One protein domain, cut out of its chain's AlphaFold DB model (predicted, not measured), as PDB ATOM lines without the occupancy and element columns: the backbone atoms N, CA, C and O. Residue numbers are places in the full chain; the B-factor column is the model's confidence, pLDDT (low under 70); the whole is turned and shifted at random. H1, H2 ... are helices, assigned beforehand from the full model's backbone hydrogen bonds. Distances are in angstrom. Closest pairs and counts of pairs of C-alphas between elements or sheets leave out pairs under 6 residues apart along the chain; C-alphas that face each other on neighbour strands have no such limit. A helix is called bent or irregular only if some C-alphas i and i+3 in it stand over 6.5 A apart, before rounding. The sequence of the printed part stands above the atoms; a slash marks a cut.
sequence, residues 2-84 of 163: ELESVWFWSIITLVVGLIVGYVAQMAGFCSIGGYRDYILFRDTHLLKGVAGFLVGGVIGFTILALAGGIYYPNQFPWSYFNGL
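Overview. This is residues 2 to 84 of the 163 residues of the protein "Transporter" of Nitrososphaeria archaeon (UniProt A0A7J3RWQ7). Two long helices, H1 and H3, form a loose, open V, with the shorter helix H2 beyond its closed end, and a tail with the very short helix H4 lies on the side of H3 away from H1. H1 is a free arm, its residues 2 to 26 standing free; H2 follows it, then H3 folds back and runs roughly against the direction of H1, and H2 and H3 make a helical hairpin that is in touch only over residues 45 to 50 of H3. The printed part has 83 residues, with four named helices in the order H1, H2, H3, H4 and no named strand, and its class is all helix. The whole is only just loose, close to extended, with a radius of gyration of the C-alphas of 17.4 A, and its outline is flat, spanning 54 by 35 by 18 A.

Along the chain. The printed part opens with H1, residues 2 to 27, the longest helix with 26 residues, measuring 37.5 A from first to last C-alpha. It begins at C-alpha 2 at (19.892, -37.039, 31.380) and ends at C-alpha 27 at (45.362, -31.923, 4.335). H2 follows with residues 31 to 41, 15.5 A from first to last C-alpha. H3 takes residues 45 to 66 and is 31.6 A long, from C-alpha 45 at (45.111, -30.021, -6.096) to C-alpha 66 at (16.436, -36.956, 5.115). Along H3 the x values fall, while along H1 they rise. H4 is the four residues 78 to 81, 5.5 A from first to last C-alpha, and ends at C-alpha 81 at (12.395, -22.829, 3.226).

Arrangement. H1 touches no helix. It is apart from H2, although a tight link of three residues joins them. H1 and H3 are only just apart, with their closest C-alphas 8.1 A from each other. H2 and H3 touch, with 10 pairs of C-alphas within 8 A. Their closest C-alphas are those of Gly 34 and Leu 46, 4.8 A apart. H3 touches H2 with residues 45 to 50 alone. The two helices run opposite ways at a steep tilt of 39 degrees, with their centres 19.9 A apart, and they form a helical hairpin. Further along H3, residues 52 to 57 stand free. H4 touches no helix: it is apart from H1, from H2 and from H3. In the backbone, every O i to N i+4 pair is within hydrogen-bond range in H1, while 6 of 7 such pairs are in H2 and 17 of 18 in H3. H4 is too short for such a pair, and its one O i to N i+3 pair is within range.

Size, cuts and confidence. The two C-alphas farthest apart are those of Glu 2 and Leu 40, at 54.9 A. The first and last printed C-alphas, Glu 2 and Leu 84, are 37.7 A apart. Without the stretches that stand free, the remaining 52 residues span 44 by 26 by 12 A, with a radius of gyration of 16.5 A. The printed part has no cut. The links from H1 to H2 and from H2 to H3 are tight, with three residues each, and the link from H3 to H4 is long, with 11 residues. None of the helices is bent or irregular. The mean pLDDT of the printed part is 79.0. The model's confidence is low, under 70, at 21 residues, namely residues 2 to 5 and residues 68 to 84, and the latter stretch includes H4, whose mean pLDDT is 64.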
ATOM      1  N   GLU A   2      19.307 -38.118  32.206       60.53
ATOM      2  CA  GLU A   2      19.892 -37.039  31.380       60.53
ATOM      3  C   GLU A   2      21.426 -36.935  31.488       60.53
ATOM      4  O   GLU A   2      22.078 -36.505  30.550       60.53
ATOM      5  N   LEU A   3      22.037 -37.362  32.602       54.62
ATOM      6  CA  LEU A   3      23.497 -37.288  32.753       54.62
ATOM      7  C   LEU A   3      24.252 -38.298  31.872       54.62
ATOM      8  O   LEU A   3      25.246 -37.917  31.265       54.62
ATOM      9  N   GLU A   4      23.793 -39.549  31.742       62.31
ATOM     10  CA  GLU A   4      24.463 -40.545  30.878       62.31
ATOM     11  C   GLU A   4      24.484 -40.132  29.400       62.31
ATOM     12  O   GLU A   4      25.482 -40.360  28.717       62.31
ATOM     13  N   SER A   5      23.433 -39.467  28.907       68.38
ATOM     14  CA  SER A   5      23.408 -38.980  27.526       68.38
ATOM     15  C   SER A   5      24.384 -37.818  27.315       68.38
ATOM     16  O   SER A   5      25.086 -37.798  26.308       68.38
ATOM     17  N   VAL A   6      24.514 -36.887  28.269       77.88
ATOM     18  CA  VAL A   6      25.435 -35.739  28.146       77.88
ATOM     19  C   VAL A   6      26.899 -36.183  28.065       77.88
ATOM     20  O   VAL A   6      27.640 -35.686  27.211       77.88
ATOM     21  N   TRP A   7      27.323 -37.140  28.899       79.94
ATOM     22  CA  TRP A   7      28.690 -37.675  28.842       79.94
ATOM     23  C   TRP A   7      28.962 -38.392  27.519       79.94
ATOM     24  O   TRP A   7      30.005 -38.171  26.903       79.94
ATOM     25  N   PHE A   8      27.999 -39.183  27.041       83.38
ATOM     26  CA  PHE A   8      28.097 -39.886  25.765       83.38
ATOM     27  C   PHE A   8      28.272 -38.919  24.581       83.38
ATOM     28  O   PHE A   8      29.215 -39.060  23.799       83.38
ATOM     29  N   TRP A   9      27.439 -37.875  24.488       84.25
ATOM     30  CA  TRP A   9      27.541 -36.867  23.427       84.25
ATOM     31  C   TRP A   9      28.827 -36.030  23.515       84.25
ATOM     32  O   TRP A   9      29.413 -35.681  22.487       84.25
ATOM     33  N   SER A  10      29.311 -35.748  24.726       87.75
ATOM     34  CA  SER A  10      30.563 -35.005  24.932       87.75
ATOM     35  C   SER A  10      31.784 -35.803  24.469       87.75
ATOM     36  O   SER A  10      32.658 -35.264  23.794       87.75
ATOM     37  N   ILE A  11      31.828 -37.108  24.761       91.56
ATOM     38  CA  ILE A  11      32.917 -37.982  24.302       91.56
ATOM     39  C   ILE A  11      32.891 -38.104  22.775       91.56
ATOM     40  O   ILE A  11      33.936 -37.981  22.137       91.56
ATOM     41  N   ILE A  12      31.708 -38.278  22.174       89.38
ATOM     42  CA  ILE A  12      31.572 -38.357  20.712       89.38
ATOM     43  C   ILE A  12      32.062 -37.072  20.043       89.38
ATOM     44  O   ILE A  12      32.854 -37.139  19.106       89.38
ATOM     45  N   THR A  13      31.632 -35.902  20.516       87.75
ATOM     46  CA  THR A  13      32.046 -34.618  19.922       87.75
ATOM     47  C   THR A  13      33.544 -34.361  20.081       87.75
ATOM     48  O   THR A  13      34.169 -33.851  19.151       87.75
ATOM     49  N   LEU A  14      34.145 -34.785  21.197       91.12
ATOM     50  CA  LEU A  14      35.588 -34.690  21.417       91.12
ATOM     51  C   LEU A  14      36.369 -35.606  20.462       91.12
ATOM     52  O   LEU A  14      37.328 -35.157  19.832       91.12
ATOM     53  N   VAL A  15      35.933 -36.859  20.293       93.94
ATOM     54  CA  VAL A  15      36.553 -37.809  19.353       93.94
ATOM     55  C   VAL A  15      36.429 -37.313  17.912       93.94
ATOM     56  O   VAL A  15      37.420 -37.296  17.184       93.94
ATOM     57  N   VAL A  16      35.246 -36.843  17.505       90.88
ATOM     58  CA  VAL A  16      35.029 -36.281  16.163       90.88
ATOM     59  C   VAL A  16      35.904 -35.046  15.942       90.88
ATOM     60  O   VAL A  16      36.547 -34.939  14.899       90.88
ATOM     61  N   GLY A  17      35.992 -34.142  16.923       89.00
ATOM     62  CA  GLY A  17      36.859 -32.965  16.852       89.00
ATOM     63  C   GLY A  17      38.338 -33.322  16.680       89.00
ATOM     64  O   GLY A  17      39.025 -32.708  15.864       89.00
ATOM     65  N   LEU A  18      38.817 -34.355  17.383       91.31
ATOM     66  CA  LEU A  18      40.199 -34.828  17.278       91.31
ATOM     67  C   LEU A  18      40.488 -35.461  15.909       91.31
ATOM     68  O   LEU A  18      41.530 -35.181  15.314       91.31
ATOM     69  N   ILE A  19      39.549 -36.246  15.371       92.31
ATOM     70  CA  ILE A  19      39.659 -36.829  14.024       92.31
ATOM     71  C   ILE A  19      39.700 -35.726  12.961       92.31
ATOM     72  O   ILE A  19      40.583 -35.726  12.104       92.31
ATOM     73  N   VAL A  20      38.776 -34.761  13.025       88.00
ATOM     74  CA  VAL A  20      38.727 -33.642  12.070       88.00
ATOM     75  C   VAL A  20      39.995 -32.793  12.164       88.00
ATOM     76  O   VAL A  20      40.551 -32.421  11.132       88.00
ATOM     77  N   GLY A  21      40.494 -32.538  13.378       87.56
ATOM     78  CA  GLY A  21      41.757 -31.837  13.603       87.56
ATOM     79  C   GLY A  21      42.954 -32.561  12.982       87.56
ATOM     80  O   GLY A  21      43.740 -31.937  12.272       87.56
ATOM     81  N   TYR A  22      43.057 -33.878  13.169       89.62
ATOM     82  CA  TYR A  22      44.127 -34.694  12.584       89.62
ATOM     83  C   TYR A  22      44.098 -34.686  11.047       89.62
ATOM     84  O   TYR A  22      45.124 -34.475  10.397       89.62
ATOM     85  N   VAL A  23      42.914 -34.844  10.449       88.62
ATOM     86  CA  VAL A  23      42.751 -34.774   8.988       88.62
ATOM     87  C   VAL A  23      43.079 -33.373   8.465       88.62
ATOM     88  O   VAL A  23      43.716 -33.243   7.420       88.62
ATOM     89  N   ALA A  24      42.698 -32.318   9.191       84.81
ATOM     90  CA  ALA A  24      43.006 -30.941   8.812       84.81
ATOM     91  C   ALA A  24      44.517 -30.649   8.813       84.81
ATOM     92  O   ALA A  24      44.986 -29.918   7.938       84.81
ATOM     93  N   GLN A  25      45.277 -31.246   9.740       88.31
ATOM     94  CA  GLN A  25      46.744 -31.161   9.766       88.31
ATOM     95  C   GLN A  25      47.365 -31.834   8.533       88.31
ATOM     96  O   GLN A  25      48.186 -31.229   7.848       88.31
ATOM     97  N   MET A  26      46.907 -33.043   8.193       84.56
ATOM     98  CA  MET A  26      47.372 -33.794   7.017       84.56
ATOM     99  C   MET A  26      47.041 -33.099   5.688       84.56
ATOM    100  O   MET A  26      47.837 -33.121   4.754       84.56
ATOM    101  N   ALA A  27      45.856 -32.490   5.586       80.25
ATOM    102  CA  ALA A  27      45.362 -31.923   4.335       80.25
ATOM    103  C   ALA A  27      46.028 -30.591   3.947       80.25
ATOM    104  O   ALA A  27      45.885 -30.165   2.800       80.25
ATOM    105  N   GLY A  28      46.700 -29.898   4.880       74.25
ATOM    106  CA  GLY A  28      47.341 -28.602   4.610       74.25
ATOM    107  C   GLY A  28      46.375 -27.558   4.031       74.25
ATOM    108  O   GLY A  28      46.756 -26.736   3.194       74.25
ATOM    109  N   PHE A  29      45.098 -27.623   4.423       76.94
ATOM    110  CA  PHE A  29      44.014 -26.930   3.736       76.94
ATOM    111  C   PHE A  29      44.132 -25.405   3.860       76.94
ATOM    112  O   PHE A  29      44.092 -24.836   4.952       76.94
ATOM    113  N   CYS A  30      44.221 -24.725   2.715       83.88
ATOM    114  CA  CYS A  30      44.299 -23.273   2.639       83.88
ATOM    115  C   CYS A  30      43.377 -22.748   1.533       83.88
ATOM    116  O   CYS A  30      43.759 -22.742   0.362       83.88
ATOM    117  N   SER A  31      42.178 -22.270   1.894       82.75
ATOM    118  CA  SER A  31      41.220 -21.742   0.906       82.75
ATOM    119  C   SER A  31      41.808 -20.611   0.063       82.75
ATOM    120  O   SER A  31      41.596 -20.581  -1.144       82.75
ATOM    121  N   ILE A  32      42.586 -19.706   0.669       85.00
ATOM    122  CA  ILE A  32      43.218 -18.589  -0.053       85.00
ATOM    123  C   ILE A  32      44.367 -19.073  -0.959       85.00
ATOM    124  O   ILE A  32      44.532 -18.580  -2.073       85.00
ATOM    125  N   GLY A  33      45.123 -20.084  -0.509       82.25
ATOM    126  CA  GLY A  33      46.212 -20.696  -1.272       82.25
ATOM    127  C   GLY A  33      45.707 -21.404  -2.526       82.25
ATOM    128  O   GLY A  33      46.282 -21.220  -3.592       82.25
ATOM    129  N   GLY A  34      44.573 -22.106  -2.430       85.56
ATOM    130  CA  GLY A  34      43.948 -22.761  -3.582       85.56
ATOM    131  C   GLY A  34      43.602 -21.790  -4.712       85.56
ATOM    132  O   GLY A  34      43.870 -22.089  -5.872       85.56
ATOM    133  N   TYR A  35      43.077 -20.604  -4.391       87.44
ATOM    134  CA  TYR A  35      42.796 -19.582  -5.407       87.44
ATOM    135  C   TYR A  35      44.072 -18.980  -6.006       87.44
ATOM    136  O   TYR A  35      44.161 -18.826  -7.223       87.44
ATOM    137  N   ARG A  36      45.076 -18.660  -5.180       88.31
ATOM    138  CA  ARG A  36      46.346 -18.090  -5.661       88.31
ATOM    139  C   ARG A  36      47.100 -19.064  -6.570       88.31
ATOM    140  O   ARG A  36      47.558 -18.668  -7.639       88.31
ATOM    141  N   ASP A  37      47.221 -20.319  -6.154       87.19
ATOM    142  CA  ASP A  37      48.002 -21.330  -6.870       87.19
ATOM    143  C   ASP A  37      47.285 -21.765  -8.163       87.19
ATOM    144  O   ASP A  37      47.939 -22.040  -9.170       87.19
ATOM    145  N   TYR A  38      45.948 -21.696  -8.192       90.06
ATOM    146  CA  TYR A  38      45.169 -21.840  -9.423       90.06
ATOM    147  C   TYR A  38      45.439 -20.707 -10.424       90.06
ATOM    148  O   TYR A  38      45.587 -20.963 -11.619       90.06
ATOM    149  N   ILE A  39      45.537 -19.459  -9.956       92.56
ATOM    150  CA  ILE A  39      45.797 -18.306 -10.831       92.56
ATOM    151  C   ILE A  39      47.236 -18.330 -11.368       92.56
ATOM    152  O   ILE A  39      47.442 -18.079 -12.554       92.56
ATOM    153  N   LEU A  40      48.225 -18.634 -10.517       93.94
ATOM    154  CA  LEU A  40      49.644 -18.522 -10.877       93.94
ATOM    155  C   LEU A  40      50.205 -19.781 -11.555       93.94
ATOM    156  O   LEU A  40      50.916 -19.670 -12.552       93.94
ATOM    157  N   PHE A  41      49.884 -20.969 -11.038       93.38
ATOM    158  CA  PHE A  41      50.461 -22.242 -11.490       93.38
ATOM    159  C   PHE A  41      49.442 -23.172 -12.154       93.38
ATOM    160  O   PHE A  41      49.824 -24.213 -12.683       93.38
ATOM    161  N   ARG A  42      48.152 -22.800 -12.151       89.12
ATOM    162  CA  ARG A  42      47.035 -23.656 -12.588       89.12
ATOM    163  C   ARG A  42      46.981 -25.007 -11.872       89.12
ATOM    164  O   ARG A  42      46.419 -25.963 -12.403       89.12
ATOM    165  N   ASP A  43      47.504 -25.080 -10.650       87.50
ATOM    166  CA  ASP A  43      47.360 -26.280  -9.836       87.50
ATOM    167  C   ASP A  43      45.958 -26.311  -9.206       87.50
ATOM    168  O   ASP A  43      45.490 -25.345  -8.605       87.50
ATOM    169  N   THR A  44      45.258 -27.431  -9.383       86.25
ATOM    170  CA  THR A  44      43.898 -27.645  -8.863       86.25
ATOM    171  C   THR A  44      43.874 -28.554  -7.640       86.25
ATOM    172  O   THR A  44      42.800 -28.779  -7.078       86.25
ATOM    173  N   HIS A  45      45.025 -29.070  -7.198       82.94
ATOM    174  CA  HIS A  45      45.111 -30.021  -6.096       82.94
ATOM    175  C   HIS A  45      44.496 -29.453  -4.805       82.94
ATOM    176  O   HIS A  45      43.628 -30.087  -4.206       82.94
ATOM    177  N   LEU A  46      44.846 -28.214  -4.431       82.62
ATOM    178  CA  LEU A  46      44.261 -27.543  -3.260       82.62
ATOM    179  C   LEU A  46      42.794 -27.135  -3.481       82.62
ATOM    180  O   LEU A  46      41.994 -27.158  -2.545       82.62
ATOM    181  N   LEU A  47      42.419 -26.790  -4.716       83.12
ATOM    182  CA  LEU A  47      41.062 -26.352  -5.052       83.12
ATOM    183  C   LEU A  47      40.037 -27.493  -4.913       83.12
ATOM    184  O   LEU A  47      38.911 -27.271  -4.464       83.12
ATOM    185  N   LYS A  48      40.442 -28.731  -5.235       84.94
ATOM    186  CA  LYS A  48      39.620 -29.939  -5.050       84.94
ATOM    187  C   LYS A  48      39.251 -30.170  -3.586       84.94
ATOM    188  O   LYS A  48      38.132 -30.594  -3.315       84.94
ATOM    189  N   GLY A  49      40.143 -29.836  -2.650       84.38
ATOM    190  CA  GLY A  49      39.835 -29.878  -1.221       84.38
ATOM    191  C   GLY A  49      38.702 -28.916  -0.855       84.38
ATOM    192  O   GLY A  49      37.768 -29.301  -0.154       84.38
ATOM    193  N   VAL A  50      38.756 -27.670  -1.349       85.94
ATOM    194  CA  VAL A  50      37.725 -26.644  -1.072       85.94
ATOM    195  C   VAL A  50      36.375 -27.074  -1.641       85.94
ATOM    196  O   VAL A  50      35.356 -26.992  -0.956       85.94
ATOM    197  N   ALA A  51      36.377 -27.599  -2.869       87.19
ATOM    198  CA  ALA A  51      35.184 -28.170  -3.483       87.19
ATOM    199  C   ALA A  51      34.650 -29.374  -2.685       87.19
ATOM    200  O   ALA A  51      33.448 -29.464  -2.450       87.19
ATOM    201  N   GLY A  52      35.533 -30.257  -2.209       87.19
ATOM    202  CA  GLY A  52      35.174 -31.414  -1.387       87.19
ATOM    203  C   GLY A  52      34.501 -31.032  -0.069       87.19
ATOM    204  O   GLY A  52      33.514 -31.659   0.306       87.19
ATOM    205  N   PHE A  53      34.961 -29.970   0.599       85.06
ATOM    206  CA  PHE A  53      34.315 -29.462   1.813       85.06
ATOM    207  C   PHE A  53      32.908 -28.911   1.538       85.06
ATOM    208  O   PHE A  53      31.970 -29.224   2.269       85.06
ATOM    209  N   LEU A  54      32.735 -28.135   0.462       86.62
ATOM    210  CA  LEU A  54      31.426 -27.594   0.080       86.62
ATOM    211  C   LEU A  54      30.440 -28.705  -0.297       86.62
ATOM    212  O   LEU A  54      29.320 -28.737   0.210       86.62
ATOM    213  N   VAL A  55      30.868 -29.636  -1.150       90.00
ATOM    214  CA  VAL A  55      30.047 -30.773  -1.589       90.00
ATOM    215  C   VAL A  55      29.735 -31.698  -0.412       90.00
ATOM    216  O   VAL A  55      28.581 -32.073  -0.224       90.00
ATOM    217  N   GLY A  56      30.729 -32.012   0.421       87.75
ATOM    218  CA  GLY A  56      30.558 -32.833   1.620       87.75
ATOM    219  C   GLY A  56      29.611 -32.202   2.637       87.75
ATOM    220  O   GLY A  56      28.778 -32.907   3.199       87.75
ATOM    221  N   GLY A  57      29.669 -30.879   2.820       85.00
ATOM    222  CA  GLY A  57      28.716 -30.142   3.645       85.00
ATOM    223  C   GLY A  57      27.294 -30.264   3.105       85.00
ATOM    224  O   GLY A  57      26.403 -30.705   3.825       85.00
ATOM    225  N   VAL A  58      27.079 -29.951   1.822       84.50
ATOM    226  CA  VAL A  58      25.747 -30.051   1.201       84.50
ATOM    227  C   VAL A  58      25.195 -31.469   1.313       84.50
ATOM    228  O   VAL A  58      24.087 -31.653   1.811       84.50
ATOM    229  N   ILE A  59      25.975 -32.476   0.924       86.44
ATOM    230  CA  ILE A  59      25.549 -33.876   0.974       86.44
ATOM    231  C   ILE A  59      25.286 -34.307   2.421       86.44
ATOM    232  O   ILE A  59      24.206 -34.813   2.714       86.44
ATOM    233  N   GLY A  60      26.216 -34.046   3.342       82.88
ATOM    234  CA  GLY A  60      26.080 -34.412   4.752       82.88
ATOM    235  C   GLY A  60      24.833 -33.809   5.396       82.88
ATOM    236  O   GLY A  60      24.046 -34.537   5.999       82.88
ATOM    237  N   PHE A  61      24.591 -32.509   5.195       79.31
ATOM    238  CA  PHE A  61      23.392 -31.845   5.710       79.31
ATOM    239  C   PHE A  61      22.106 -32.345   5.036       79.31
ATOM    240  O   PHE A  61      21.103 -32.506   5.729       79.31
ATOM    241  N   THR A  62      22.111 -32.656   3.730       77.06
ATOM    242  CA  THR A  62      20.930 -33.260   3.072       77.06
ATOM    243  C   THR A  62      20.625 -34.673   3.567       77.06
ATOM    244  O   THR A  62      19.459 -34.998   3.775       77.06
ATOM    245  N   ILE A  63      21.643 -35.506   3.804       80.50
ATOM    246  CA  ILE A  63      21.459 -36.864   4.336       80.50
ATOM    247  C   ILE A  63      20.905 -36.796   5.759       80.50
ATOM    248  O   ILE A  63      19.960 -37.514   6.080       80.50
ATOM    249  N   LEU A  64      21.435 -35.900   6.597       75.44
ATOM    250  CA  LEU A  64      20.939 -35.709   7.961       75.44
ATOM    251  C   LEU A  64      19.502 -35.166   7.986       75.44
ATOM    252  O   LEU A  64      18.707 -35.572   8.835       75.44
ATOM    253  N   ALA A  65      19.160 -34.289   7.032       71.38
ATOM    254  CA  ALA A  65      17.798 -33.797   6.830       71.38
ATOM    255  C   ALA A  65      16.830 -34.924   6.451       71.38
ATOM    256  O   ALA A  65      15.729 -34.992   6.992       71.38
ATOM    257  N   LEU A  66      17.251 -35.827   5.562       72.94
ATOM    258  CA  LEU A  66      16.436 -36.956   5.115       72.94
ATOM    259  C   LEU A  66      16.298 -38.044   6.194       72.94
ATOM    260  O   LEU A  66      15.248 -38.667   6.306       72.94
ATOM    261  N   ALA A  67      17.334 -38.248   7.013       72.06
ATOM    262  CA  ALA A  67      17.361 -39.235   8.093       72.06
ATOM    263  C   ALA A  67      16.555 -38.823   9.346       72.06
ATOM    264  O   ALA A  67      16.571 -39.542  10.343       72.06
ATOM    265  N   GLY A  68      15.870 -37.670   9.327       64.88
ATOM    266  CA  GLY A  68      15.065 -37.180  10.454       64.88
ATOM    267  C   GLY A  68      15.881 -36.678  11.653       64.88
ATOM    268  O   GLY A  68      15.323 -36.470  12.726       64.88
ATOM    269  N   GLY A  69      17.194 -36.474  11.487       60.38
ATOM    270  CA  GLY A  69      18.138 -36.147  12.562       60.38
ATOM    271  C   GLY A  69      18.279 -34.659  12.893       60.38
ATOM    272  O   GLY A  69      19.203 -34.292  13.617       60.38
ATOM    273  N   ILE A  70      17.414 -33.781  12.372       56.34
ATOM    274  CA  ILE A  70      17.472 -32.351  12.697       56.34
ATOM    275  C   ILE A  70      16.489 -32.048  13.829       56.34
ATOM    276  O   ILE A  70      15.278 -32.091  13.640       56.34
ATOM    277  N   TYR A  71      17.019 -31.638  14.984       51.59
ATOM    278  CA  TYR A  71      16.266 -31.089  16.128       51.59
ATOM    279  C   TYR A  71      15.529 -29.758  15.794       51.59
ATOM    280  O   TYR A  71      14.880 -29.171  16.651       51.59
ATOM    281  N   TYR A  72      15.604 -29.295  14.536       52.31
ATOM    282  CA  TYR A  72      14.922 -28.135  13.954       52.31
ATOM    283  C   TYR A  72      14.435 -28.478  12.527       52.31
ATOM    284  O   TYR A  72      15.249 -28.529  11.602       52.31
ATOM    285  N   PRO A  73      13.137 -28.719  12.284       50.28
ATOM    286  CA  PRO A  73      12.648 -28.992  10.931       50.28
ATOM    287  C   PRO A  73      12.853 -27.771  10.001       50.28
ATOM    288  O   PRO A  73      12.626 -26.634  10.408       50.28
ATOM    289  N   ASN A  74      13.241 -28.014   8.737       54.44
ATOM    290  CA  ASN A  74      13.258 -27.053   7.608       54.44
ATOM    291  C   ASN A  74      14.427 -26.039   7.497       54.44
ATOM    292  O   ASN A  74      14.256 -24.962   6.925       54.44
ATOM    293  N   GLN A  75      15.633 -26.347   7.988       62.97
ATOM    294  CA  GLN A  75      16.775 -25.407   7.916       62.97
ATOM    295  C   GLN A  75      17.714 -25.591   6.707       62.97
ATOM    296  O   GLN A  75      18.473 -24.674   6.394       62.97
ATOM    297  N   PHE A  76      17.674 -26.728   6.002       61.00
ATOM    298  CA  PHE A  76      18.580 -27.010   4.882       61.00
ATOM    299  C   PHE A  76      17.824 -27.597   3.677       61.00
ATOM    300  O   PHE A  76      17.189 -28.638   3.840       61.00
ATOM    301  N   PRO A  77      17.867 -26.975   2.478       65.12
ATOM    302  CA  PRO A  77      18.535 -25.716   2.129       65.12
ATOM    303  C   PRO A  77      17.779 -24.493   2.677       65.12
ATOM    304  O   PRO A  77      16.617 -24.276   2.339       65.12
ATOM    305  N   TRP A  78      18.449 -23.654   3.475       61.94
ATOM    306  CA  TRP A  78      17.847 -22.468   4.109       61.94
ATOM    307  C   TRP A  78      17.147 -21.543   3.100       61.94
ATOM    308  O   TRP A  78      16.044 -21.061   3.347       61.94
ATOM    309  N   SER A  79      17.750 -21.381   1.916       65.44
ATOM    310  CA  SER A  79      17.210 -20.572   0.818       65.44
ATOM    311  C   SER A  79      15.867 -21.071   0.272       65.44
ATOM    312  O   SER A  79      15.130 -20.267  -0.293       65.44
ATOM    313  N   TYR A  80      15.555 -22.365   0.395       64.69
ATOM    314  CA  TYR A  80      14.306 -22.941  -0.117       64.69
ATOM    315  C   TYR A  80      13.150 -22.771   0.879       64.69
ATOM    316  O   TYR A  80      12.026 -22.499   0.473       64.69
ATOM    317  N   PHE A  81      13.428 -22.870   2.184       64.69
ATOM    318  CA  PHE A  81      12.395 -22.829   3.226       64.69
ATOM    319  C   PHE A  81      12.183 -21.442   3.854       64.69
ATOM    320  O   PHE A  81      11.072 -21.135   4.274       64.69
ATOM    321  N   ASN A  82      13.215 -20.588   3.902       63.69
ATOM    322  CA  ASN A  82      13.168 -19.277   4.571       63.69
ATOM    323  C   ASN A  82      13.424 -18.085   3.624       63.69
ATOM    324  O   ASN A  82      13.425 -16.929   4.062       63.69
ATOM    325  N   GLY A  83      13.615 -18.342   2.324       65.62
ATOM    326  CA  GLY A  83      13.965 -17.326   1.325       65.62
ATOM    327  C   GLY A  83      15.359 -16.720   1.546       65.62
ATOM    328  O   GLY A  83      16.206 -17.304   2.217       65.62
ATOM    329  N   LEU A  84      15.604 -15.517   1.010       62.34
ATOM    330  CA  LEU A  84      16.868 -14.765   1.175       62.34
ATOM    331  C   LEU A  84      17.042 -14.135   2.575       62.34
ATOM    332  O   LEU A  84      17.911 -13.282   2.770       62.34
TER     333      LEU A  84